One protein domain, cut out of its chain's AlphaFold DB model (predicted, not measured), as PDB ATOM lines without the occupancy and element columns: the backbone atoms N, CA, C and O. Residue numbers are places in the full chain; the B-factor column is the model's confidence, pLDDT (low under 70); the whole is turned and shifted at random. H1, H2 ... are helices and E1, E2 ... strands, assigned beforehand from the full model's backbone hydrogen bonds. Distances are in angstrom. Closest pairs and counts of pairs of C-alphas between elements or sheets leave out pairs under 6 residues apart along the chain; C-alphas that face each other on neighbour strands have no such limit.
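Overview. This is residues 982 to 1081 of the 1163 residues of an uncharacterized protein of Perkinsus olseni (UniProt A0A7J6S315). A twisted sheet of five strands makes the middle, with H1 over one face at the edge strand E2 and H2 and H3 over the opposite face. The small helix H4 sits by the other edge, E5, and residues 1055 and 1056 pair with E5 as a short extra edge. The printed part has 100 residues with four named helices and five named strands, in the order E1 H1 E2 H2 E3 H3 H4 E4 E5; the class is mixed. The sheet, also mixed, runs E2 E1 E3 E4 E5. The whole is compact, with a radius of gyration of the C-alphas of 13.0 A and spans of 36 by 32 by 24 A.

Arrangement. E1, residues 982 to 986, H1, residues 994 to 1005, and E2, residues 1010 to 1015, form a strand-helix-strand unit, two parallel neighbour strands with a helix between, its crossover right-handed. N 984 and O 1012 are 3.0 A apart. H1 is on the sheet at a height of 8.5 A; its closest C-alphas to E2 are Pro 995 and Tyr 1011, 5.1 A apart. H2, residues 1019 to 1026, is joined by a tight link to E3, residues 1031 to 1036; E2, H2 and E3 form a split strand-helix-strand unit, two strands that run the same way with E1 between them in the sheet, and its crossover is right-handed. E3 is parallel to E1, with N 985 and O 1035 2.8 A apart. H2 is on the face opposite H1, at a height of 9.0 A. H3, residues 1041 to 1048, is on the same face as H2, over E3 and E4, residues 1068 to 1071. H2 and H3 only just touch, with 3 pairs of C-alphas within 8 A; the closest are Leu 1019 and Val 1044, 6.7 A. H4, residues 1058 to 1062, only grazes the sheet. E4 is antiparallel to E3, with N 1069 and O 1034 2.8 A apart, and forms a hairpin with E5, residues 1077 to 1080, with N 1080 and O 1068 2.8 A apart. In H1, H2, H3 and H4 every O i to N i+4 pair is within hydrogen-bond range.

Along the chain. E1 begins at C-alpha 982 (20.090, -6.860, 39.974). From first to last C-alpha E2 measures 16.4 A, H1 16.2 A and E3 14.0 A. E5 ends at C-alpha 1080 (7.931, -4.045, 31.317).

Size, cuts and confidence. The two C-alphas farthest apart, Thr 1004 and Gly 1050, are 37.2 A apart. The printed part has no cut and no long link. Mean pLDDT of the printed part is 86.8; residues 1004 to 1007, 1051 to 1053 and 1073 to 1074 are under 70.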
ATOM      1  N   PHE A 982      20.648  -7.021  41.304       96.94
ATOM      2  CA  PHE A 982      20.090  -6.860  39.974       96.94
ATOM      3  C   PHE A 982      20.859  -7.723  38.981       96.94
ATOM      4  O   PHE A 982      22.047  -8.006  39.167       96.94
ATOM      5  N   PHE A 983      20.185  -8.136  37.912       97.12
ATOM      6  CA  PHE A 983      20.763  -9.079  36.960       97.12
ATOM      7  C   PHE A 983      20.461  -8.713  35.513       97.12
ATOM      8  O   PHE A 983      19.386  -8.215  35.199       97.12
ATOM      9  N   VAL A 984      21.379  -9.062  34.613       97.06
ATOM     10  CA  VAL A 984      21.029  -9.330  33.214       97.06
ATOM     11  C   VAL A 984      20.906 -10.841  33.025       97.06
ATOM     12  O   VAL A 984      21.870 -11.569  33.270       97.06
ATOM     13  N   LEU A 985      19.719 -11.295  32.612       96.69
ATOM     14  CA  LEU A 985      19.354 -12.702  32.434       96.69
ATOM     15  C   LEU A 985      19.178 -13.013  30.943       96.69
ATOM     16  O   LEU A 985      18.405 -12.353  30.244       96.69
ATOM     17  N   GLY A 986      19.883 -14.024  30.448       93.44
ATOM     18  CA  GLY A 986      19.811 -14.480  29.057       93.44
ATOM     19  C   GLY A 986      21.063 -15.254  28.666       93.44
ATOM     20  O   GLY A 986      21.952 -15.440  29.491       93.44
ATOM     21  N   SER A 987      21.162 -15.684  27.410       92.88
ATOM     22  CA  SER A 987      22.335 -16.419  26.936       92.88
ATOM     23  C   SER A 987      22.632 -16.124  25.459       92.88
ATOM     24  O   SER A 987      21.745 -16.312  24.619       92.88
ATOM     25  N   PRO A 988      23.859 -15.681  25.108       92.12
ATOM     26  CA  PRO A 988      24.979 -15.356  26.000       92.12
ATOM     27  C   PRO A 988      24.905 -13.918  26.556       92.12
ATOM     28  O   PRO A 988      24.598 -12.979  25.820       92.12
ATOM     29  N   VAL A 989      25.278 -13.707  27.825       93.62
ATOM     30  CA  VAL A 989      25.347 -12.363  28.460       93.62
ATOM     31  C   VAL A 989      26.748 -11.952  28.905       93.62
ATOM     32  O   VAL A 989      26.940 -10.827  29.370       93.62
ATOM     33  N   ALA A 990      27.755 -12.808  28.711       90.00
ATOM     34  CA  ALA A 990      29.139 -12.554  29.124       90.00
ATOM     35  C   ALA A 990      29.687 -11.184  28.668       90.00
ATOM     36  O   ALA A 990      30.371 -10.501  29.428       90.00
ATOM     37  N   LYS A 991      29.342 -10.748  27.448       91.50
ATOM     38  CA  LYS A 991      29.773  -9.459  26.867       91.50
ATOM     39  C   LYS A 991      28.778  -8.310  27.072       91.50
ATOM     40  O   LYS A 991      28.974  -7.240  26.504       91.50
ATOM     41  N   SER A 992      27.710  -8.508  27.847       92.75
ATOM     42  CA  SER A 992      26.711  -7.460  28.072       92.75
ATOM     43  C   SER A 992      27.332  -6.252  28.793       92.75
ATOM     44  O   SER A 992      28.018  -6.450  29.808       92.75
ATOM     45  N   PRO A 993      27.089  -5.013  28.324       92.69
ATOM     46  CA  PRO A 993      27.524  -3.799  29.005       92.69
ATOM     47  C   PRO A 993      26.629  -3.430  30.199       92.69
ATOM     48  O   PRO A 993      27.046  -2.608  31.013       92.69
ATOM     49  N   SER A 994      25.442  -4.040  30.344       93.44
ATOM     50  CA  SER A 994      24.452  -3.674  31.373       93.44
ATOM     51  C   SER A 994      25.030  -3.616  32.792       93.44
ATOM     52  O   SER A 994      24.788  -2.623  33.472       93.44
ATOM     53  N   PRO A 995      25.872  -4.568  33.250       95.75
ATOM     54  CA  PRO A 995      26.478  -4.466  34.577       95.75
ATOM     55  C   PRO A 995      27.406  -3.264  34.742       95.75
ATOM     56  O   PRO A 995      27.425  -2.664  35.808       95.75
ATOM     57  N   ALA A 996      28.174  -2.888  33.716       92.06
ATOM     58  CA  ALA A 996      29.034  -1.708  33.805       92.06
ATOM     59  C   ALA A 996      28.189  -0.428  33.886       92.06
ATOM     60  O   ALA A 996      28.466   0.433  34.717       92.06
ATOM     61  N   LEU A 997      27.132  -0.349  33.072       91.69
ATOM     62  CA  LEU A 997      26.193   0.770  33.056       91.69
ATOM     63  C   LEU A 997      25.472   0.927  34.401       91.69
ATOM     64  O   LEU A 997      25.595   1.964  35.045       91.69
ATOM     65  N   HIS A 998      24.748  -0.098  34.850       90.50
ATOM     66  CA  HIS A 998      23.911   0.008  36.044       90.50
ATOM     67  C   HIS A 998      24.733   0.139  37.327       90.50
ATOM     68  O   HIS A 998      24.364   0.937  38.178       90.50
ATOM     69  N   ASN A 999      25.881  -0.540  37.455       90.31
ATOM     70  CA  ASN A 999      26.753  -0.319  38.616       90.31
ATOM     71  C   ASN A 999      27.347   1.095  38.627       90.31
ATOM     72  O   ASN A 999      27.533   1.669  39.698       90.31
ATOM     73  N   HIS A1000      27.638   1.679  37.457       82.25
ATOM     74  CA  HIS A1000      28.050   3.078  37.388       82.25
ATOM     75  C   HIS A1000      26.915   4.012  37.822       82.25
ATOM     76  O   HIS A1000      27.160   4.917  38.610       82.25
ATOM     77  N   VAL A1001      25.680   3.763  37.375       75.44
ATOM     78  CA  VAL A1001      24.496   4.529  37.795       75.44
ATOM     79  C   VAL A1001      24.257   4.395  39.300       75.44
ATOM     80  O   VAL A1001      24.150   5.415  39.970       75.44
ATOM     81  N   PHE A1002      24.275   3.183  39.862       79.81
ATOM     82  CA  PHE A1002      24.144   2.970  41.308       79.81
ATOM     83  C   PHE A1002      25.217   3.732  42.085       79.81
ATOM     84  O   PHE A1002      24.890   4.481  43.000       79.81
ATOM     85  N   LYS A1003      26.482   3.648  41.660       73.94
ATOM     86  CA  LYS A1003      27.577   4.403  42.280       73.94
ATOM     87  C   LYS A1003      27.390   5.919  42.168       73.94
ATOM     88  O   LYS A1003      27.684   6.639  43.115       73.94
ATOM     89  N   THR A1004      26.930   6.411  41.022       59.94
ATOM     90  CA  THR A1004      26.698   7.844  40.783       59.94
ATOM     91  C   THR A1004      25.514   8.374  41.594       59.94
ATOM     92  O   THR A1004      25.549   9.523  42.032       59.94
ATOM     93  N   LEU A1005      24.504   7.535  41.833       54.47
ATOM     94  CA  LEU A1005      23.324   7.854  42.634       54.47
ATOM     95  C   LEU A1005      23.496   7.578  44.139       54.47
ATOM     96  O   LEU A1005      22.613   7.961  44.900       54.47
ATOM     97  N   GLY A1006      24.602   6.954  44.569       54.38
ATOM     98  CA  GLY A1006      24.834   6.572  45.972       54.38
ATOM     99  C   GLY A1006      23.996   5.372  46.433       54.38
ATOM    100  O   GLY A1006      23.685   5.237  47.609       54.38
ATOM    101  N   LEU A1007      23.572   4.504  45.511       67.69
ATOM    102  CA  LEU A1007      22.747   3.339  45.826       67.69
ATOM    103  C   LEU A1007      23.629   2.120  46.165       67.69
ATOM    104  O   LEU A1007      24.562   1.822  45.414       67.69
ATOM    105  N   PRO A1008      23.322   1.350  47.229       75.06
ATOM    106  CA  PRO A1008      24.173   0.258  47.717       75.06
ATOM    107  C   PRO A1008      24.049  -1.045  46.902       75.06
ATOM    108  O   PRO A1008      24.498  -2.105  47.343       75.06
ATOM    109  N   HIS A1009      23.383  -1.001  45.748       86.81
ATOM    110  CA  HIS A1009      22.989  -2.169  44.964       86.81
ATOM    111  C   HIS A1009      24.125  -2.729  44.103       86.81
ATOM    112  O   HIS A1009      25.108  -2.055  43.803       86.81
ATOM    113  N   GLU A1010      23.964  -3.976  43.666       92.75
ATOM    114  CA  GLU A1010      24.895  -4.632  42.749       92.75
ATOM    115  C   GLU A1010      24.160  -5.184  41.532       92.75
ATOM    116  O   GLU A1010      23.159  -5.881  41.667       92.75
ATOM    117  N   TYR A1011      24.687  -4.901  40.343       97.31
ATOM    118  CA  TYR A1011      24.205  -5.444  39.083       97.31
ATOM    119  C   TYR A1011      25.188  -6.487  38.541       97.31
ATOM    120  O   TYR A1011      26.358  -6.185  38.289       97.31
ATOM    121  N   SER A1012      24.717  -7.707  38.298       96.19
ATOM    122  CA  SER A1012      25.544  -8.845  37.886       96.19
ATOM    123  C   SER A1012      24.995  -9.552  36.638       96.19
ATOM    124  O   SER A1012      23.962  -9.180  36.080       96.19
ATOM    125  N   ARG A1013      25.743 -10.528  36.115       95.88
ATOM    126  CA  ARG A1013      25.355 -11.318  34.933       95.88
ATOM    127  C   ARG A1013      24.906 -12.694  35.388       95.88
ATOM    128  O   ARG A1013      25.605 -13.301  36.193       95.88
ATOM    129  N   LEU A1014      23.838 -13.209  34.794       95.44
ATOM    130  CA  LEU A1014      23.503 -14.623  34.880       95.44
ATOM    131  C   LEU A1014      23.250 -15.167  33.478       95.44
ATOM    132  O   LEU A1014      22.275 -14.804  32.817       95.44
ATOM    133  N   ASP A1015      24.160 -16.025  33.027       95.19
ATOM    134  CA  ASP A1015      24.029 -16.687  31.735       95.19
ATOM    135  C   ASP A1015      23.070 -17.873  31.866       95.19
ATOM    136  O   ASP A1015      23.404 -18.886  32.477       95.19
ATOM    137  N   THR A1016      21.849 -17.710  31.359       94.12
ATOM    138  CA  THR A1016      20.805 -18.737  31.412       94.12
ATOM    139  C   THR A1016      19.836 -18.625  30.236       94.12
ATOM    140  O   THR A1016      19.561 -17.549  29.704       94.12
ATOM    141  N   SER A1017      19.297 -19.765  29.814       92.81
ATOM    142  CA  SER A1017      18.188 -19.862  28.854       92.81
ATOM    143  C   SER A1017      16.932 -20.512  29.457       92.81
ATOM    144  O   SER A1017      15.936 -20.716  28.742       92.81
ATOM    145  N   SER A1018      16.982 -20.810  30.764       94.31
ATOM    146  CA  SER A1018      15.923 -21.428  31.559       94.31
ATOM    147  C   SER A1018      14.965 -20.373  32.103       94.31
ATOM    148  O   SER A1018      15.386 -19.353  32.643       94.31
ATOM    149  N   LEU A1019      13.661 -20.621  31.964       92.25
ATOM    150  CA  LEU A1019      12.631 -19.787  32.587       92.25
ATOM    151  C   LEU A1019      12.576 -20.013  34.109       92.25
ATOM    152  O   LEU A1019      12.294 -19.079  34.850       92.25
ATOM    153  N   GLU A1020      12.878 -21.226  34.574       92.25
ATOM    154  CA  GLU A1020      12.821 -21.601  35.992       92.25
ATOM    155  C   GLU A1020      13.818 -20.805  36.843       92.25
ATOM    156  O   GLU A1020      13.469 -20.334  37.926       92.25
ATOM    157  N   ASP A1021      15.016 -20.559  36.304       91.81
ATOM    158  CA  ASP A1021      16.029 -19.716  36.943       91.81
ATOM    159  C   ASP A1021      15.496 -18.294  37.168       91.81
ATOM    160  O   ASP A1021      15.686 -17.722  38.239       91.81
ATOM    161  N   VAL A1022      14.779 -17.733  36.183       93.19
ATOM    162  CA  VAL A1022      14.177 -16.392  36.277       93.19
ATOM    163  C   VAL A1022      13.115 -16.350  37.376       93.19
ATOM    164  O   VAL A1022      13.124 -15.433  38.196       93.19
ATOM    165  N   LEU A1023      12.226 -17.350  37.412       91.62
ATOM    166  CA  LEU A1023      11.143 -17.435  38.398       91.62
ATOM    167  C   LEU A1023      11.681 -17.632  39.824       91.62
ATOM    168  O   LEU A1023      11.177 -17.031  40.769       91.62
ATOM    169  N   SER A1024      12.744 -18.422  39.974       91.44
ATOM    170  CA  SER A1024      13.400 -18.652  41.264       91.44
ATOM    171  C   SER A1024      14.135 -17.409  41.769       91.44
ATOM    172  O   SER A1024      14.107 -17.118  42.963       91.44
ATOM    173  N   LEU A1025      14.763 -16.643  40.873       92.38
ATOM    174  CA  LEU A1025      15.442 -15.395  41.222       92.38
ATOM    175  C   LEU A1025      14.479 -14.300  41.667       92.38
ATOM    176  O   LEU A1025      14.734 -13.654  42.678       92.38
ATOM    177  N   MET A1026      13.366 -14.103  40.958       92.25
ATOM    178  CA  MET A1026      12.414 -13.042  41.318       92.25
ATOM    179  C   MET A1026      11.716 -13.288  42.670       92.25
ATOM    180  O   MET A1026      11.285 -12.338  43.331       92.25
ATOM    181  N   ALA A1027      11.656 -14.547  43.118       88.62
ATOM    182  CA  ALA A1027      11.124 -14.921  44.426       88.62
ATOM    183  C   ALA A1027      12.051 -14.542  45.600       88.62
ATOM    184  O   ALA A1027      11.574 -14.441  46.724       88.62
ATOM    185  N   GLN A1028      13.346 -14.289  45.370       90.88
ATOM    186  CA  GLN A1028      14.302 -13.977  46.441       90.88
ATOM    187  C   GLN A1028      14.055 -12.594  47.062       90.88
ATOM    188  O   GLN A1028      13.733 -11.629  46.364       90.88
ATOM    189  N   ASP A1029      14.246 -12.468  48.375       83.56
ATOM    190  CA  ASP A1029      14.025 -11.209  49.106       83.56
ATOM    191  C   ASP A1029      15.039 -10.119  48.743       83.56
ATOM    192  O   ASP A1029      14.723  -8.928  48.771       83.56
ATOM    193  N   ASP A1030      16.263 -10.502  48.373       89.12
ATOM    194  CA  ASP A1030      17.322  -9.584  47.954       89.12
ATOM    195  C   ASP A1030      17.285  -9.260  46.452       89.12
ATOM    196  O   ASP A1030      18.093  -8.455  45.992       89.12
ATOM    197  N   PHE A1031      16.343  -9.809  45.682       93.06
ATOM    198  CA  PHE A1031      16.156  -9.451  44.278       93.06
ATOM    199  C   PHE A1031      15.569  -8.038  44.144       93.06
ATOM    200  O   PHE A1031      14.513  -7.743  44.694       93.06
ATOM    201  N   GLY A1032      16.249  -7.156  43.407       88.56
ATOM    202  CA  GLY A1032      15.761  -5.800  43.117       88.56
ATOM    203  C   GLY A1032      15.112  -5.660  41.737       88.56
ATOM    204  O   GLY A1032      14.253  -4.808  41.526       88.56
ATOM    205  N   GLY A1033      15.512  -6.496  40.779       95.31
ATOM    206  CA  GLY A1033      15.031  -6.432  39.402       95.31
ATOM    207  C   GLY A1033      15.994  -7.078  38.411       95.31
ATOM    208  O   GLY A1033      17.126  -7.436  38.745       95.31
ATOM    209  N   ALA A1034      15.561  -7.222  37.160       96.94
ATOM    210  CA  ALA A1034      16.401  -7.799  36.118       96.94
ATOM    211  C   ALA A1034      16.099  -7.257  34.721       96.94
ATOM    212  O   ALA A1034      14.946  -7.026  34.362       96.94
ATOM    213  N   SER A1035      17.140  -7.139  33.898       96.94
ATOM    214  CA  SER A1035      17.001  -7.010  32.450       96.94
ATOM    215  C   SER A1035      16.981  -8.399  31.816       96.94
ATOM    216  O   SER A1035      17.881  -9.209  32.036       96.94
ATOM    217  N   ILE A1036      15.974  -8.673  30.997       95.31
ATOM    218  CA  ILE A1036      15.789  -9.939  30.291       95.31
ATOM    219  C   ILE A1036      16.227  -9.763  28.842       95.31
ATOM    220  O   ILE A1036      15.762  -8.863  28.142       95.31
ATOM    221  N   THR A1037      17.113 -10.633  28.362       92.56
ATOM    222  CA  THR A1037      17.562 -10.648  26.965       92.56
ATOM    223  C   THR A1037      17.298 -11.994  26.286       92.56
ATOM    224  O   THR A1037      16.620 -12.867  26.828       92.56
ATOM    225  N   ILE A1038      17.741 -12.142  25.037       87.88
ATOM    226  CA  ILE A1038      17.594 -13.371  24.250       87.88
ATOM    227  C   ILE A1038      18.138 -14.566  25.062       87.88
ATOM    228  O   ILE A1038      19.204 -14.437  25.666       87.88
ATOM    229  N   PRO A1039      17.453 -15.728  25.088       89.56
ATOM    230  CA  PRO A1039      16.194 -16.066  24.408       89.56
ATOM    231  C   PRO A1039      14.935 -15.952  25.298       89.56
ATOM    232  O   PRO A1039      13.919 -16.583  25.005       89.56
ATOM    233  N   LEU A1040      14.985 -15.214  26.409       92.56
ATOM    234  CA  LEU A1040      13.999 -15.320  27.492       92.56
ATOM    235  C   LEU A1040      12.784 -14.385  27.370       92.56
ATOM    236  O   LEU A1040      11.754 -14.683  27.964       92.56
ATOM    237  N   LYS A1041      12.858 -13.293  26.597       92.62
ATOM    238  CA  LYS A1041      11.837 -12.219  26.606       92.62
ATOM    239  C   LYS A1041      10.392 -12.690  26.380       92.62
ATOM    240  O   LYS A1041       9.489 -12.288  27.109       92.62
ATOM    241  N   GLU A1042      10.183 -13.549  25.382       89.56
ATOM    242  CA  GLU A1042       8.860 -14.111  25.051       89.56
ATOM    243  C   GLU A1042       8.433 -15.170  26.078       89.56
ATOM    244  O   GLU A1042       7.279 -15.209  26.495       89.56
ATOM    245  N   LYS A1043       9.377 -15.997  26.551       90.88
ATOM    246  CA  LYS A1043       9.103 -17.028  27.564       90.88
ATOM    247  C   LYS A1043       8.639 -16.413  28.884       90.88
ATOM    248  O   LYS A1043       7.683 -16.903  29.472       90.88
ATOM    249  N   VAL A1044       9.305 -15.341  29.324       92.31
ATOM    250  CA  VAL A1044       8.935 -14.604  30.539       92.31
ATOM    251  C   VAL A1044       7.561 -13.969  30.364       92.31
ATOM    252  O   VAL A1044       6.715 -14.163  31.225       92.31
ATOM    253  N   PHE A1045       7.295 -13.304  29.231       90.81
ATOM    254  CA  PHE A1045       5.976 -12.729  28.949       90.81
ATOM    255  C   PHE A1045       4.848 -13.764  29.060       90.81
ATOM    256  O   PHE A1045       3.893 -13.539  29.795       90.81
ATOM    257  N   HIS A1046       4.976 -14.913  28.389       89.31
ATOM    258  CA  HIS A1046       3.947 -15.957  28.422       89.31
ATOM    259  C   HIS A1046       3.717 -16.553  29.817       89.31
ATOM    260  O   HIS A1046       2.615 -17.008  30.102       89.31
ATOM    261  N   ALA A1047       4.735 -16.558  30.679       88.56
ATOM    262  CA  ALA A1047       4.603 -17.049  32.046       88.56
ATOM    263  C   ALA A1047       3.829 -16.078  32.955       88.56
ATOM    264  O   ALA A1047       3.143 -16.517  33.876       88.56
ATOM    265  N   VAL A1048       3.932 -14.769  32.699       87.44
ATOM    266  CA  VAL A1048       3.413 -13.722  33.599       87.44
ATOM    267  C   VAL A1048       2.147 -13.034  33.083       87.44
ATOM    268  O   VAL A1048       1.416 -12.439  33.870       87.44
ATOM    269  N   SER A1049       1.836 -13.143  31.788       80.06
ATOM    270  CA  SER A1049       0.683 -12.481  31.157       80.06
ATOM    271  C   SER A1049      -0.683 -12.973  31.648       80.06
ATOM    272  O   SER A1049      -1.678 -12.281  31.456       80.06
ATOM    273  N   GLY A1050      -0.741 -14.122  32.331       73.88
ATOM    274  CA  GLY A1050      -1.944 -14.625  33.004       73.88
ATOM    275  C   GLY A1050      -2.285 -13.930  34.332       73.88
ATOM    276  O   GLY A1050      -3.248 -14.328  34.979       73.88
ATOM    277  N   GLY A1051      -1.503 -12.933  34.766       66.12
ATOM    278  CA  GLY A1051      -1.769 -12.109  35.958       66.12
ATOM    279  C   GLY A1051      -1.335 -12.713  37.300       66.12
ATOM    280  O   GLY A1051      -1.322 -12.014  38.306       66.12
ATOM    281  N   SER A1052      -0.913 -13.978  37.333       64.38
ATOM    282  CA  SER A1052      -0.565 -14.706  38.565       64.38
ATOM    283  C   SER A1052       0.767 -14.311  39.216       64.38
ATOM    284  O   SER A1052       1.020 -14.701  40.350       64.38
ATOM    285  N   HIS A1053       1.622 -13.555  38.524       67.50
ATOM    286  CA  HIS A1053       2.992 -13.263  38.972       67.50
ATOM    287  C   HIS A1053       3.287 -11.766  39.144       67.50
ATOM    288  O   HIS A1053       4.421 -11.415  39.460       67.50
ATOM    289  N   GLY A1054       2.307 -10.882  38.921       79.56
ATOM    290  CA  GLY A1054       2.468  -9.426  39.017       79.56
ATOM    291  C   GLY A1054       1.851  -8.659  37.844       79.56
ATOM    292  O   GLY A1054       1.185  -9.236  36.984       79.56
ATOM    293  N   ARG A1055       2.062  -7.337  37.806       83.50
ATOM    294  CA  ARG A1055       1.460  -6.447  36.793       83.50
ATOM    295  C   ARG A1055       2.309  -6.396  35.525       83.50
ATOM    296  O   ARG A1055       3.508  -6.137  35.592       83.50
ATOM    297  N   VAL A1056       1.692  -6.576  34.361       83.25
ATOM    298  CA  VAL A1056       2.363  -6.477  33.053       83.25
ATOM    299  C   VAL A1056       1.982  -5.156  32.392       83.25
ATOM    300  O   VAL A1056       0.799  -4.834  32.319       83.25
ATOM    301  N   SER A1057       2.963  -4.375  31.935       77.88
ATOM    302  CA  SER A1057       2.697  -3.067  31.328       77.88
ATOM    303  C   SER A1057       2.082  -3.177  29.931       77.88
ATOM    304  O   SER A1057       2.309  -4.152  29.214       77.88
ATOM    305  N   GLU A1058       1.347  -2.145  29.508       74.62
ATOM    306  CA  GLU A1058       0.718  -2.091  28.178       74.62
ATOM    307  C   GLU A1058       1.733  -2.256  27.042       74.62
ATOM    308  O   GLU A1058       1.482  -2.985  26.086       74.62
ATOM    309  N   LEU A1059       2.927  -1.666  27.178       75.75
ATOM    310  CA  LEU A1059       4.003  -1.837  26.199       75.75
ATOM    311  C   LEU A1059       4.513  -3.282  26.144       75.75
ATOM    312  O   LEU A1059       4.851  -3.775  25.070       75.75
ATOM    313  N   ALA A1060       4.565  -3.982  27.280       80.81
ATOM    314  CA  ALA A1060       4.924  -5.397  27.304       80.81
ATOM    315  C   ALA A1060       3.821  -6.289  26.717       80.81
ATOM    316  O   ALA A1060       4.148  -7.278  26.061       80.81
ATOM    317  N   LEU A1061       2.547  -5.924  26.905       80.38
ATOM    318  CA  LEU A1061       1.393  -6.580  26.284       80.38
ATOM    319  C   LEU A1061       1.391  -6.397  24.761       80.38
ATOM    320  O   LEU A1061       1.330  -7.394  24.044       80.38
ATOM    321  N   SER A1062       1.544  -5.161  24.274       73.00
ATOM    322  CA  SER A1062       1.639  -4.844  22.838       73.00
ATOM    323  C   SER A1062       2.825  -5.564  22.190       73.00
ATOM    324  O   SER A1062       2.675  -6.259  21.187       73.00
ATOM    325  N   ALA A1063       4.005  -5.514  22.816       80.62
ATOM    326  CA  ALA A1063       5.182  -6.204  22.300       80.62
ATOM    327  C   ALA A1063       5.158  -7.731  22.514       80.62
ATOM    328  O   ALA A1063       6.031  -8.422  21.990       80.62
ATOM    329  N   GLN A1064       4.229  -8.274  23.308       87.38
ATOM    330  CA  GLN A1064       4.210  -9.678  23.752       87.38
ATOM    331  C   GLN A1064       5.589 -10.193  24.211       87.38
ATOM    332  O   GLN A1064       6.023 -11.301  23.886       87.38
ATOM    333  N   ALA A1065       6.330  -9.341  24.914       88.62
ATOM    334  CA  ALA A1065       7.708  -9.598  25.308       88.62
ATOM    335  C   ALA A1065       8.065  -8.757  26.533       88.62
ATOM    336  O   ALA A1065       7.773  -7.565  26.570       88.62
ATOM    337  N   VAL A1066       8.763  -9.355  27.499       91.88
ATOM    338  CA  VAL A1066       9.263  -8.667  28.698       91.88
ATOM    339  C   VAL A1066      10.780  -8.554  28.609       91.88
ATOM    340  O   VAL A1066      11.464  -9.560  28.433       91.88
ATOM    341  N   ASN A1067      11.320  -7.340  28.734       94.12
ATOM    342  CA  ASN A1067      12.767  -7.110  28.814       94.12
ATOM    343  C   ASN A1067      13.208  -6.557  30.183       94.12
ATOM    344  O   ASN A1067      14.407  -6.459  30.425       94.12
ATOM    345  N   THR A1068      12.272  -6.184  31.060       95.25
ATOM    346  CA  THR A1068      12.565  -5.541  32.345       95.25
ATOM    347  C   THR A1068      11.618  -6.071  33.420       95.25
ATOM    348  O   THR A1068      10.406  -6.077  33.226       95.25
ATOM    349  N   ILE A1069      12.175  -6.504  34.548       95.50
ATOM    350  CA  ILE A1069      11.449  -6.934  35.747       95.50
ATOM    351  C   ILE A1069      11.813  -5.981  36.880       95.50
ATOM    352  O   ILE A1069      13.000  -5.742  37.115       95.50
ATOM    353  N   VAL A1070      10.808  -5.476  37.588       91.44
ATOM    354  CA  VAL A1070      10.965  -4.602  38.754       91.44
ATOM    355  C   VAL A1070      10.285  -5.262  39.947       91.44
ATOM    356  O   VAL A1070       9.134  -5.679  39.832       91.44
ATOM    357  N   LYS A1071      10.989  -5.358  41.079       88.88
ATOM    358  CA  LYS A1071      10.394  -5.742  42.364       88.88
ATOM    359  C   LYS A1071      10.205  -4.486  43.206       88.88
ATOM    360  O   LYS A1071      11.152  -3.730  43.398       88.88
ATOM    361  N   HIS A1072       8.973  -4.248  43.631       79.81
ATOM    362  CA  HIS A1072       8.585  -3.110  44.453       79.81
ATOM    363  C   HIS A1072       8.808  -3.416  45.941       79.81
ATOM    364  O   HIS A1072       8.966  -4.574  46.333       79.81
ATOM    365  N   ASP A1073       8.822  -2.374  46.773       65.12
ATOM    366  CA  ASP A1073       9.091  -2.500  48.213       65.12
ATOM    367  C   ASP A1073       8.003  -3.279  48.968       65.12
ATOM    368  O   ASP A1073       8.291  -3.904  49.986       65.12
ATOM    369  N   ASP A1074       6.776  -3.307  48.439       68.44
ATOM    370  CA  ASP A1074       5.669  -4.146  48.921       68.44
ATOM    371  C   ASP A1074       5.816  -5.631  48.520       68.44
ATOM    372  O   ASP A1074       4.935  -6.447  48.780       68.44
ATOM    373  N   GLY A1075       6.925  -5.989  47.865       74.94
ATOM    374  CA  GLY A1075       7.216  -7.329  47.362       74.94
ATOM    375  C   GLY A1075       6.561  -7.651  46.018       74.94
ATOM    376  O   GLY A1075       6.883  -8.688  45.430       74.94
ATOM    377  N   SER A1076       5.692  -6.779  45.499       83.69
ATOM    378  CA  SER A1076       5.014  -6.993  44.223       83.69
ATOM    379  C   SER A1076       5.973  -6.866  43.036       83.69
ATOM    380  O   SER A1076       7.002  -6.189  43.092       83.69
ATOM    381  N   LEU A1077       5.644  -7.540  41.931       88.62
ATOM    382  CA  LEU A1077       6.440  -7.527  40.704       88.62
ATOM    383  C   LEU A1077       5.716  -6.771  39.591       88.62
ATOM    384  O   LEU A1077       4.501  -6.909  39.406       88.62
ATOM    385  N   SER A1078       6.482  -6.019  38.802       89.69
ATOM    386  CA  SER A1078       6.020  -5.468  37.534       89.69
ATOM    387  C   SER A1078       6.947  -5.817  36.371       89.69
ATOM    388  O   SER A1078       8.173  -5.889  36.498       89.69
ATOM    389  N   PHE A1079       6.334  -6.060  35.214       92.00
ATOM    390  CA  PHE A1079       6.988  -6.563  34.012       92.00
ATOM    391  C   PHE A1079       6.797  -5.580  32.866       92.00
ATOM    392  O   PHE A1079       5.670  -5.246  32.499       92.00
ATOM    393  N   HIS A1080       7.908  -5.137  32.282       90.12
ATOM    394  CA  HIS A1080       7.931  -4.045  31.317       90.12
ATOM    395  C   HIS A1080       8.696  -4.402  30.043       90.12
ATOM    396  O   HIS A1080       9.537  -5.310  30.015       90.12
ATOM    397  N   ASN A1081       8.416  -3.634  28.989       87.50
ATOM    398  CA  ASN A1081       9.173  -3.629  27.746       87.50
ATOM    399  C   ASN A1081       9.698  -2.219  27.451       87.50
ATOM    400  O   ASN A1081       8.994  -1.375  26.904       87.50
TER     401      ASN A1081